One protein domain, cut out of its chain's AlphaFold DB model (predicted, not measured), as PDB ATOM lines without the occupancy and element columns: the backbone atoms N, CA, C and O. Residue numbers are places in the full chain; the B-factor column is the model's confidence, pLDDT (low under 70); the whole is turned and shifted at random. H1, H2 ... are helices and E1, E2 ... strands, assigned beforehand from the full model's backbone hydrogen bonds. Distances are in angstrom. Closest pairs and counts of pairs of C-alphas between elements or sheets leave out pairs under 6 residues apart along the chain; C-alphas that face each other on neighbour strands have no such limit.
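Overview. This is residues 27 to 77 and 108 to 141 of the 154 residues of an uncharacterized protein of Sphaerochaeta halotolerans (UniProt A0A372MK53). A single antiparallel sheet of six strands, twisted, curls round one helix, H1, which packs on one face of it; no named helix covers the other face. The strands run side by side in the order E1, E2, E3, E4, E5, E6, which is also their order along the chain, and H1 follows them. The printed part has 85 residues, with six named strands and one named helix, and its class is mixed, helices and strands. It is compact, with a radius of gyration of the C-alphas of 12.2 A, and rounded, spanning 33 by 28 by 24 A.

Along the chain. The longest strands are E3, residues 54 to 64 and 26.2 A from first to last C-alpha, and E4, residues 67 to 77 and 27.0 A. E3 bends by 83 degrees at residue 57, and E4 bends by 63 degrees at residue 74. E2 is residues 37 to 43, 19.6 A. E1 is residues 27 to 34, 16.8 A, begins with C-alpha 27 at (21.333, 39.601, 9.148) and bends by 53 degrees at residue 30. E5 is residues 108 to 111, 10.2 A, and E6 is residues 116 to 121, 14.9 A. H1 is residues 128 to 141, 19.9 A, from C-alpha 128 at (23.393, 49.182, 4.314) to C-alpha 141 at (31.432, 39.435, -11.030).

Arrangement. E1, E2, E3 and E4 form a meander, each strand the antiparallel neighbour of the one before. In the hairpin E3 and E4, N 60 and O 72 are 2.7 A apart, within hydrogen-bond range. In the hairpin E2 and E3, N 42 and O 59 are 2.7 A apart. In the hairpin E1 and E2, N 32 and O 39 are 2.8 A apart. E4 and E5 are antiparallel at 149 degrees, with N 111 and O 71 at 2.8 A. In the hairpin E5 and E6, N 117 and O 110 are 2.8 A apart. E1 and E6 are the edge strands. H1 is on the sheet, in two layers, the helix on one face. The closest C-alphas of E3 and H1 are those of Met 60 and Phe 135, 6.5 A apart. Those of E1 and H1 are Cys 34 and Cys 140, 7.0 A apart. E5 and H1 are near each other, with 7 pairs of C-alphas within 10 A. In H1 every O i to N i+4 pair is within hydrogen-bond range.

Size, cuts and confidence. The two C-alphas farthest apart are those of Gly 35 and Leu 53, at 33.3 A. Residues 78 to 107 are not printed, and C-alphas 77 and 108 are 11.8 A apart across this cut, between E4 and E5. Of the links that are printed whole, none is long. The mean pLDDT of the printed part is 95.5, and no printed residue is under 70.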
ATOM      1  N   MET A  27      22.459  38.714   9.430       96.19
ATOM      2  CA  MET A  27      21.333  39.601   9.148       96.19
ATOM      3  C   MET A  27      20.237  38.806   8.433       96.19
ATOM      4  O   MET A  27      20.330  38.531   7.238       96.19
ATOM      5  N   SER A  28      19.202  38.382   9.166       92.19
ATOM      6  CA  SER A  28      18.150  37.497   8.633       92.19
ATOM      7  C   SER A  28      17.317  38.124   7.514       92.19
ATOM      8  O   SER A  28      16.702  37.407   6.733       92.19
ATOM      9  N   ASP A  29      17.274  39.453   7.462       93.56
ATOM     10  CA  ASP A  29      16.641  40.251   6.417       93.56
ATOM     11  C   ASP A  29      17.550  40.479   5.197       93.56
ATOM     12  O   ASP A  29      17.068  40.926   4.165       93.56
ATOM     13  N   GLU A  30      18.831  40.113   5.250       96.19
ATOM     14  CA  GLU A  30      19.807  40.333   4.172       96.19
ATOM     15  C   GLU A  30      20.338  39.012   3.603       96.19
ATOM     16  O   GLU A  30      21.544  38.779   3.469       96.19
ATOM     17  N   ILE A  31      19.399  38.135   3.249       97.06
ATOM     18  CA  ILE A  31      19.667  36.894   2.523       97.06
ATOM     19  C   ILE A  31      19.244  37.081   1.069       97.06
ATOM     20  O   ILE A  31      18.113  37.466   0.775       97.06
ATOM     21  N   TRP A  32      20.149  36.768   0.152       97.69
ATOM     22  CA  TRP A  32      20.012  37.034  -1.272       97.69
ATOM     23  C   TRP A  32      20.280  35.772  -2.084       97.69
ATOM     24  O   TRP A  32      21.094  34.929  -1.706       97.69
ATOM     25  N   LYS A  33      19.599  35.634  -3.217       96.94
ATOM     26  CA  LYS A  33      19.895  34.619  -4.226       96.94
ATOM     27  C   LYS A  33      20.578  35.258  -5.421       96.94
ATOM     28  O   LYS A  33      20.005  36.158  -6.025       96.94
ATOM     29  N   CYS A  34      21.741  34.729  -5.782       95.12
ATOM     30  CA  CYS A  34      22.474  35.085  -6.997       95.12
ATOM     31  C   CYS A  34      22.617  33.808  -7.831       95.12
ATOM     32  O   CYS A  34      23.427  32.937  -7.510       95.12
ATOM     33  N   GLY A  35      21.764  33.628  -8.843       91.88
ATOM     34  CA  GLY A  35      21.667  32.354  -9.562       91.88
ATOM     35  C   GLY A  35      21.371  31.174  -8.609       91.88
ATOM     36  O   GLY A  35      20.370  31.222  -7.887       91.88
ATOM     37  N   PRO A  36      22.200  30.110  -8.584       93.69
ATOM     38  CA  PRO A  36      22.018  28.970  -7.678       93.69
ATOM     39  C   PRO A  36      22.575  29.206  -6.261       93.69
ATOM     40  O   PRO A  36      22.459  28.323  -5.410       93.69
ATOM     41  N   LEU A  37      23.207  30.353  -6.004       96.88
ATOM     42  CA  LEU A  37      23.897  30.638  -4.749       96.88
ATOM     43  C   LEU A  37      22.988  31.342  -3.749       96.88
ATOM     44  O   LEU A  37      22.126  32.142  -4.118       96.88
ATOM     45  N   VAL A  38      23.239  31.080  -2.469       97.31
ATOM     46  CA  VAL A  38      22.635  31.805  -1.350       97.31
ATOM     47  C   VAL A  38      23.707  32.656  -0.690       97.31
ATOM     48  O   VAL A  38      24.674  32.130  -0.144       97.31
ATOM     49  N   CYS A  39      23.521  33.967  -0.724       97.81
ATOM     50  CA  CYS A  39      24.419  34.948  -0.141       97.81
ATOM     51  C   CYS A  39      23.793  35.482   1.146       97.81
ATOM     52  O   CYS A  39      22.642  35.910   1.144       97.81
ATOM     53  N   THR A  40      24.520  35.428   2.256       98.00
ATOM     54  CA  THR A  40      24.048  35.912   3.561       98.00
ATOM     55  C   THR A  40      24.960  37.025   4.035       98.00
ATOM     56  O   THR A  40      26.159  36.794   4.201       98.00
ATOM     57  N   LEU A  41      24.400  38.216   4.249       98.25
ATOM     58  CA  LEU A  41      25.136  39.328   4.834       98.25
ATOM     59  C   LEU A  41      25.258  39.145   6.353       98.25
ATOM     60  O   LEU A  41      24.316  38.752   7.045       98.25
ATOM     61  N   LEU A  42      26.441  39.458   6.858       98.25
ATOM     62  CA  LEU A  42      26.832  39.423   8.254       98.25
ATOM     63  C   LEU A  42      27.258  40.830   8.671       98.25
ATOM     64  O   LEU A  42      27.934  41.533   7.917       98.25
ATOM     65  N   LYS A  43      26.910  41.219   9.894       98.00
ATOM     66  CA  LYS A  43      27.307  42.480  10.513       98.00
ATOM     67  C   LYS A  43      28.148  42.214  11.750       98.00
ATOM     68  O   LYS A  43      27.680  41.569  12.684       98.00
ATOM     69  N   ASN A  44      29.350  42.781  11.772       96.94
ATOM     70  CA  ASN A  44      30.342  42.589  12.827       96.94
ATOM     71  C   ASN A  44      30.611  41.111  13.194       96.94
ATOM     72  O   ASN A  44      30.659  40.819  14.391       96.94
ATOM     73  N   PRO A  45      30.740  40.169  12.233       96.56
ATOM     74  CA  PRO A  45      31.062  38.791  12.585       96.56
ATOM     75  C   PRO A  45      32.456  38.702  13.216       96.56
ATOM     76  O   PRO A  45      33.391  39.391  12.802       96.56
ATOM     77  N   ALA A  46      32.616  37.810  14.189       94.44
ATOM     78  CA  ALA A  46      33.931  37.404  14.668       94.44
ATOM     79  C   ALA A  46      34.749  36.676  13.582       94.44
ATOM     80  O   ALA A  46      34.189  36.054  12.678       94.44
ATOM     81  N   CYS A  47      36.080  36.661  13.716       92.44
ATOM     82  CA  CYS A  47      36.920  35.707  12.986       92.44
ATOM     83  C   CYS A  47      36.610  34.270  13.430       92.44
ATOM     84  O   CYS A  47      36.540  33.970  14.626       92.44
ATOM     85  N   ARG A  48      36.501  33.350  12.472       89.94
ATOM     86  CA  ARG A  48      36.125  31.951  12.699       89.94
ATOM     87  C   ARG A  48      37.096  31.187  13.598       89.94
ATOM     88  O   ARG A  48      36.677  30.290  14.326       89.94
ATOM     89  N   ASN A  49      38.383  31.515  13.543       85.44
ATOM     90  CA  ASN A  49      39.410  30.889  14.373       85.44
ATOM     91  C   ASN A  49      39.486  31.478  15.802       85.44
ATOM     92  O   ASN A  49      40.229  30.960  16.632       85.44
ATOM     93  N   GLY A  50      38.726  32.543  16.095       81.19
ATOM     94  CA  GLY A  50      38.727  33.255  17.376       81.19
ATOM     95  C   GLY A  50      39.841  34.298  17.548       81.19
ATOM     96  O   GLY A  50      39.830  35.030  18.539       81.19
ATOM     97  N   GLU A  51      40.780  34.410  16.604       81.12
ATOM     98  CA  GLU A  51      41.847  35.413  16.619       81.12
ATOM     99  C   GLU A  51      41.353  36.713  15.970       81.12
ATOM    100  O   GLU A  51      41.226  36.829  14.753       81.12
ATOM    101  N   GLN A  52      41.086  37.725  16.790       83.62
ATOM    102  CA  GLN A  52      40.586  39.028  16.336       83.62
ATOM    103  C   GLN A  52      41.737  39.933  15.860       83.62
ATOM    104  O   GLN A  52      41.993  40.988  16.438       83.62
ATOM    105  N   LEU A  53      42.484  39.485  14.845       88.88
ATOM    106  CA  LEU A  53      43.554  40.278  14.215       88.88
ATOM    107  C   LEU A  53      42.998  41.383  13.309       88.88
ATOM    108  O   LEU A  53      43.662  42.392  13.075       88.88
ATOM    109  N   VAL A  54      41.769  41.199  12.831       93.94
ATOM    110  CA  VAL A  54      41.023  42.173  12.041       93.94
ATOM    111  C   VAL A  54      39.675  42.449  12.699       93.94
ATOM    112  O   VAL A  54      39.077  41.573  13.320       93.94
ATOM    113  N   ALA A  55      39.185  43.672  12.544       95.25
ATOM    114  CA  ALA A  55      37.783  44.003  12.709       95.25
ATOM    115  C   ALA A  55      37.081  43.829  11.358       95.25
ATOM    116  O   ALA A  55      37.559  44.346  10.347       95.25
ATOM    117  N   ILE A  56      35.940  43.137  11.353       97.19
ATOM    118  CA  ILE A  56      35.142  42.877  10.150       97.19
ATOM    119  C   ILE A  56      33.795  43.596  10.294       97.19
ATOM    120  O   ILE A  56      32.874  43.012  10.858       97.19
ATOM    121  N   PRO A  57      33.623  44.855   9.845       97.44
ATOM    122  CA  PRO A  57      32.341  45.547   9.983       97.44
ATOM    123  C   PRO A  57      31.193  44.828   9.271       97.44
ATOM    124  O   PRO A  57      30.085  44.734   9.804       97.44
ATOM    125  N   TYR A  58      31.474  44.286   8.084       98.44
ATOM    126  CA  TYR A  58      30.527  43.509   7.299       98.44
ATOM    127  C   TYR A  58      31.228  42.404   6.513       98.44
ATOM    128  O   TYR A  58      32.364  42.566   6.066       98.44
ATOM    129  N   ALA A  59      30.518  41.304   6.296       98.31
ATOM    130  CA  ALA A  59      30.928  40.249   5.381       98.31
ATOM    131  C   ALA A  59      29.713  39.614   4.709       98.31
ATOM    132  O   ALA A  59      28.623  39.620   5.264       98.31
ATOM    133  N   MET A  60      29.897  39.022   3.539       98.50
ATOM    134  CA  MET A  60      28.901  38.221   2.850       98.50
ATOM    135  C   MET A  60      29.444  36.814   2.631       98.50
ATOM    136  O   MET A  60      30.436  36.622   1.931       98.50
ATOM    137  N   VAL A  61      28.778  35.818   3.213       97.88
ATOM    138  CA  VAL A  61      29.106  34.403   2.994       97.88
ATOM    139  C   VAL A  61      28.219  33.859   1.886       97.88
ATOM    140  O   VAL A  61      26.996  34.009   1.928       97.88
ATOM    141  N   VAL A  62      28.833  33.198   0.909       97.81
ATOM    142  CA  VAL A  62      28.153  32.645  -0.261       97.81
ATOM    143  C   VAL A  62      28.172  31.130  -0.189       97.81
ATOM    144  O   VAL A  62      29.227  30.496  -0.082       97.81
ATOM    145  N   LYS A  63      26.980  30.539  -0.254       97.31
ATOM    146  CA  LYS A  63      26.772  29.107  -0.088       97.31
ATOM    147  C   LYS A  63      26.182  28.469  -1.333       97.31
ATOM    148  O   LYS A  63      25.240  28.998  -1.925       97.31
ATOM    149  N   ARG A  64      26.682  27.276  -1.654       96.25
ATOM    150  CA  ARG A  64      26.070  26.328  -2.592       96.25
ATOM    151  C   ARG A  64      25.671  25.085  -1.812       96.25
ATOM    152  O   ARG A  64      26.482  24.546  -1.061       96.25
ATOM    153  N   ASP A  65      24.409  24.678  -1.928       93.88
ATOM    154  CA  ASP A  65      23.849  23.521  -1.210       93.88
ATOM    155  C   ASP A  65      24.111  23.545   0.312       93.88
ATOM    156  O   ASP A  65      24.296  22.518   0.961       93.88
ATOM    157  N   GLY A  66      24.141  24.749   0.898       92.50
ATOM    158  CA  GLY A  66      24.366  24.970   2.330       92.50
ATOM    159  C   GLY A  66      25.833  25.012   2.778       92.50
ATOM    160  O   GLY A  66      26.080  25.335   3.941       92.50
ATOM    161  N   ALA A  67      26.797  24.756   1.891       94.56
ATOM    162  CA  ALA A  67      28.228  24.834   2.186       94.56
ATOM    163  C   ALA A  67      28.843  26.141   1.659       94.56
ATOM    164  O   ALA A  67      28.528  26.562   0.547       94.56
ATOM    165  N   ALA A  68      29.713  26.781   2.449       95.62
ATOM    166  CA  ALA A  68      30.396  28.017   2.063       95.62
ATOM    167  C   ALA A  68      31.456  27.753   0.986       95.62
ATOM    168  O   ALA A  68      32.355  26.938   1.183       95.62
ATOM    169  N   ILE A  69      31.347  28.449  -0.144       96.69
ATOM    170  CA  ILE A  69      32.262  28.312  -1.290       96.69
ATOM    171  C   ILE A  69      33.001  29.617  -1.623       96.69
ATOM    172  O   ILE A  69      33.994  29.596  -2.344       96.69
ATOM    173  N   LEU A  70      32.507  30.743  -1.099       97.00
ATOM    174  CA  LEU A  70      33.110  32.070  -1.186       97.00
ATOM    175  C   LEU A  70      32.742  32.852   0.083       97.00
ATOM    176  O   LEU A  70      31.648  32.672   0.630       97.00
ATOM    177  N   ALA A  71      33.604  33.761   0.512       97.56
ATOM    178  CA  ALA A  71      33.205  34.861   1.380       97.56
ATOM    179  C   ALA A  71      33.800  36.163   0.855       97.56
ATOM    180  O   ALA A  71      34.917  36.172   0.349       97.56
ATOM    181  N   VAL A  72      33.068  37.258   0.988       98.19
ATOM    182  CA  VAL A  72      33.580  38.605   0.738       98.19
ATOM    183  C   VAL A  72      33.502  39.362   2.054       98.19
ATOM    184  O   VAL A  72      32.510  39.236   2.766       98.19
ATOM    185  N   SER A  73      34.513  40.137   2.415       98.00
ATOM    186  CA  SER A  73      34.524  40.893   3.671       98.00
ATOM    187  C   SER A  73      35.061  42.299   3.473       98.00
ATOM    188  O   SER A  73      35.820  42.572   2.545       98.00
ATOM    189  N   LEU A  74      34.654  43.191   4.370       98.38
ATOM    190  CA  LEU A  74      35.328  44.455   4.611       98.38
ATOM    191  C   LEU A  74      36.091  44.328   5.923       98.38
ATOM    192  O   LEU A  74      35.505  43.942   6.934       98.38
ATOM    193  N   GLU A  75      37.383  44.636   5.911       97.44
ATOM    194  CA  GLU A  75      38.278  44.381   7.038       97.44
ATOM    195  C   GLU A  75      39.154  45.589   7.347       97.44
ATOM    196  O   GLU A  75      39.593  46.312   6.452       97.44
ATOM    197  N   GLN A  76      39.434  45.768   8.633       96.50
ATOM    198  CA  GLN A  76      40.494  46.637   9.128       96.50
ATOM    199  C   GLN A  76      41.372  45.832  10.064       96.50
ATOM    200  O   GLN A  76      40.875  45.211  10.999       96.50
ATOM    201  N   GLU A  77      42.678  45.876   9.873       95.19
ATOM    202  CA  GLU A  77      43.608  45.271  10.815       95.19
ATOM    203  C   GLU A  77      43.583  46.038  12.139       95.19
ATOM    204  O   GLU A  77      43.672  47.268  12.150       95.19
ATOM    205  N   GLY A 108      38.500  45.678   1.088       98.00
ATOM    206  CA  GLY A 108      37.704  44.538   0.648       98.00
ATOM    207  C   GLY A 108      38.564  43.297   0.439       98.00
ATOM    208  O   GLY A 108      39.656  43.394  -0.113       98.00
ATOM    209  N   PHE A 109      38.064  42.126   0.823       97.62
ATOM    210  CA  PHE A 109      38.724  40.849   0.557       97.62
ATOM    211  C   PHE A 109      37.744  39.814   0.017       97.62
ATOM    212  O   PHE A 109      36.587  39.775   0.431       97.62
ATOM    213  N   VAL A 110      38.224  38.942  -0.872       97.50
ATOM    214  CA  VAL A 110      37.495  37.759  -1.349       97.50
ATOM    215  C   VAL A 110      38.246  36.503  -0.943       97.50
ATOM    216  O   VAL A 110      39.412  36.320  -1.285       97.50
ATOM    217  N   TYR A 111      37.555  35.615  -0.247       96.12
ATOM    218  CA  TYR A 111      38.030  34.306   0.168       96.12
ATOM    219  C   TYR A 111      37.453  33.232  -0.742       96.12
ATOM    220  O   TYR A 111      36.236  33.141  -0.903       96.12
ATOM    221  N   SER A 112      38.327  32.380  -1.262       94.50
ATOM    222  CA  SER A 112      37.999  31.093  -1.868       94.50
ATOM    223  C   SER A 112      38.664  29.962  -1.071       94.50
ATOM    224  O   SER A 112      39.232  30.179   0.005       94.50
ATOM    225  N   ASP A 113      38.591  28.736  -1.581       93.50
ATOM    226  CA  ASP A 113      39.260  27.579  -0.987       93.50
ATOM    227  C   ASP A 113      40.793  27.678  -1.048       93.50
ATOM    228  O   ASP A 113      41.478  27.095  -0.210       93.50
ATOM    229  N   VAL A 114      41.334  28.436  -2.007       91.25
ATOM    230  CA  VAL A 114      42.783  28.525  -2.262       91.25
ATOM    231  C   VAL A 114      43.344  29.941  -2.241       91.25
ATOM    232  O   VAL A 114      44.556  30.109  -2.099       91.25
ATOM    233  N   THR A 115      42.504  30.970  -2.356       92.25
ATOM    234  CA  THR A 115      42.945  32.370  -2.391       92.25
ATOM    235  C   THR A 115      42.235  33.248  -1.368       92.25
ATOM    236  O   THR A 115      41.056  33.071  -1.070       92.25
ATOM    237  N   ARG A 116      42.974  34.248  -0.883       94.06
ATOM    238  CA  ARG A 116      42.451  35.457  -0.245       94.06
ATOM    239  C   ARG A 116      42.922  36.641  -1.088       94.06
ATOM    240  O   ARG A 116      44.099  36.995  -1.043       94.06
ATOM    241  N   GLU A 117      42.035  37.180  -1.914       95.44
ATOM    242  CA  GLU A 117      42.315  38.287  -2.835       95.44
ATOM    243  C   GLU A 117      41.971  39.624  -2.167       95.44
ATOM    244  O   GLU A 117      40.911  39.752  -1.561       95.44
ATOM    245  N   ASP A 118      42.873  40.602  -2.260       96.31
ATOM    246  CA  ASP A 118      42.664  41.979  -1.795       96.31
ATOM    247  C   ASP A 118      42.022  42.800  -2.922       96.31
ATOM    248  O   ASP A 118      42.600  42.936  -4.002       96.31
ATOM    249  N   LEU A 119      40.828  43.335  -2.668       96.75
ATOM    250  CA  LEU A 119      40.068  44.171  -3.603       96.75
ATOM    251  C   LEU A 119      40.483  45.648  -3.554       96.75
ATOM    252  O   LEU A 119      40.018  46.447  -4.365       96.75
ATOM    253  N   GLY A 120      41.356  46.021  -2.620       96.81
ATOM    254  CA  GLY A 120      41.783  47.390  -2.384       96.81
ATOM    255  C   GLY A 120      41.011  48.082  -1.264       96.81
ATOM    256  O   GLY A 120      40.258  47.471  -0.503       96.81
ATOM    257  N   VAL A 121      41.246  49.390  -1.149       97.12
ATOM    258  CA  VAL A 121      40.569  50.256  -0.176       97.12
ATOM    259  C   VAL A 121      39.096  50.376  -0.549       97.12
ATOM    260  O   VAL A 121      38.772  50.657  -1.699       97.12
ATOM    261  N   TYR A 122      38.220  50.189   0.434       97.44
ATOM    262  CA  TYR A 122      36.801  50.475   0.288       97.44
ATOM    263  C   TYR A 122      36.545  51.951   0.601       97.44
ATOM    264  O   TYR A 122      36.763  52.401   1.727       97.44
ATOM    265  N   ASP A 123      36.084  52.695  -0.399       94.56
ATOM    266  CA  ASP A 123      35.790  54.130  -0.329       94.56
ATOM    267  C   ASP A 123      34.287  54.452  -0.398       94.56
ATOM    268  O   ASP A 123      33.904  55.623  -0.403       94.56
ATOM    269  N   GLY A 124      33.436  53.422  -0.424       94.38
ATOM    270  CA  GLY A 124      31.984  53.561  -0.399       94.38
ATOM    271  C   GLY A 124      31.431  53.985   0.966       94.38
ATOM    272  O   GLY A 124      32.101  53.923   2.001       94.38
ATOM    273  N   ASP A 125      30.163  54.393   0.973       96.62
ATOM    274  CA  ASP A 125      29.455  54.728   2.206       96.62
ATOM    275  C   ASP A 125      29.180  53.471   3.051       96.62
ATOM    276  O   ASP A 125      28.856  52.398   2.549       96.62
ATOM    277  N   MET A 126      29.248  53.612   4.378       96.12
ATOM    278  CA  MET A 126      28.999  52.510   5.324       96.12
ATOM    279  C   MET A 126      27.506  52.289   5.630       96.12
ATOM    280  O   MET A 126      27.152  51.691   6.651       96.12
ATOM    281  N   ASP A 127      26.611  52.802   4.787       96.75
ATOM    282  CA  ASP A 127      25.184  52.519   4.880       96.75
ATOM    283  C   ASP A 127      24.848  51.150   4.261       96.75
ATOM    284  O   ASP A 127      25.555  50.625   3.402       96.75
ATOM    285  N   LEU A 128      23.740  50.551   4.698       95.62
ATOM    286  CA  LEU A 128      23.393  49.182   4.314       95.62
ATOM    287  C   LEU A 128      23.203  49.004   2.798       95.62
ATOM    288  O   LEU A 128      23.488  47.928   2.281       95.62
ATOM    289  N   GLN A 129      22.722  50.026   2.084       96.25
ATOM    290  CA  GLN A 129      22.489  49.918   0.649       96.25
ATOM    291  C   GLN A 129      23.819  49.849  -0.108       96.25
ATOM    292  O   GLN A 129      23.992  48.962  -0.943       96.25
ATOM    293  N   SER A 130      24.754  50.743   0.210       97.38
ATOM    294  CA  SER A 130      26.087  50.791  -0.401       97.38
ATOM    295  C   SER A 130      26.874  49.504  -0.148       97.38
ATOM    296  O   SER A 130      27.443  48.916  -1.070       97.38
ATOM    297  N   ILE A 131      26.818  49.001   1.087       97.69
ATOM    298  CA  ILE A 131      27.443  47.739   1.490       97.69
ATOM    299  C   ILE A 131      26.848  46.550   0.726       97.69
ATOM    300  O   ILE A 131      27.576  45.702   0.208       97.69
ATOM    301  N   ARG A 132      25.518  46.494   0.622       97.00
ATOM    302  CA  ARG A 132      24.816  45.436  -0.106       97.00
ATOM    303  C   ARG A 132      25.210  45.410  -1.580       97.00
ATOM    304  O   ARG A 132      25.482  44.329  -2.097       97.00
ATOM    305  N   ILE A 133      25.225  46.569  -2.241       97.06
ATOM    306  CA  ILE A 133      25.592  46.686  -3.660       97.06
ATOM    307  C   ILE A 133      27.009  46.159  -3.867       97.06
ATOM    308  O   ILE A 133      27.190  45.231  -4.647       97.06
ATOM    309  N   PHE A 134      27.973  46.658  -3.086       98.00
ATOM    310  CA  PHE A 134      29.368  46.228  -3.167       98.00
ATOM    311  C   PHE A 134      29.519  44.704  -3.090       98.00
ATOM    312  O   PHE A 134      30.170  44.094  -3.940       98.00
ATOM    313  N   PHE A 135      28.893  44.070  -2.096       98.31
ATOM    314  CA  PHE A 135      29.015  42.626  -1.930       98.31
ATOM    315  C   PHE A 135      28.340  41.837  -3.051       98.31
ATOM    316  O   PHE A 135      28.935  40.893  -3.565       98.31
ATOM    317  N   LEU A 136      27.115  42.201  -3.438       98.00
ATOM    318  CA  LEU A 136      26.387  41.471  -4.474       98.00
ATOM    319  C   LEU A 136      27.055  41.604  -5.843       98.00
ATOM    320  O   LEU A 136      27.173  40.597  -6.537       98.00
ATOM    321  N   GLU A 137      27.535  42.797  -6.202       97.00
ATOM    322  CA  GLU A 137      28.301  43.017  -7.435       97.00
ATOM    323  C   GLU A 137      29.585  42.190  -7.425       97.00
ATOM    324  O   GLU A 137      29.821  41.425  -8.354       97.00
ATOM    325  N   THR A 138      30.344  42.223  -6.324       97.75
ATOM    326  CA  THR A 138      31.565  41.416  -6.186       97.75
ATOM    327  C   THR A 138      31.285  39.922  -6.379       97.75
ATOM    328  O   THR A 138      32.042  39.229  -7.061       97.75
ATOM    329  N   VAL A 139      30.200  39.400  -5.794       97.62
ATOM    330  CA  VAL A 139      29.812  37.989  -5.943       97.62
ATOM    331  C   VAL A 139      29.391  37.678  -7.379       97.62
ATOM    332  O   VAL A 139      29.816  36.657  -7.923       97.62
ATOM    333  N   CYS A 140      28.571  38.535  -7.991       96.81
ATOM    334  CA  CYS A 140      28.131  38.364  -9.371       96.81
ATOM    335  C   CYS A 140      29.311  38.380 -10.344       96.81
ATOM    336  O   CYS A 140      29.414  37.468 -11.160       96.81
ATOM    337  N   ASP A 141      30.231  39.330 -10.201       96.12
ATOM    338  CA  ASP A 141      31.432  39.435 -11.030       96.12
ATOM    339  C   ASP A 141      32.353  38.226 -10.841       96.12
ATOM    340  O   ASP A 141      32.841  37.650 -11.814       96.12
TER     341      ASP A 141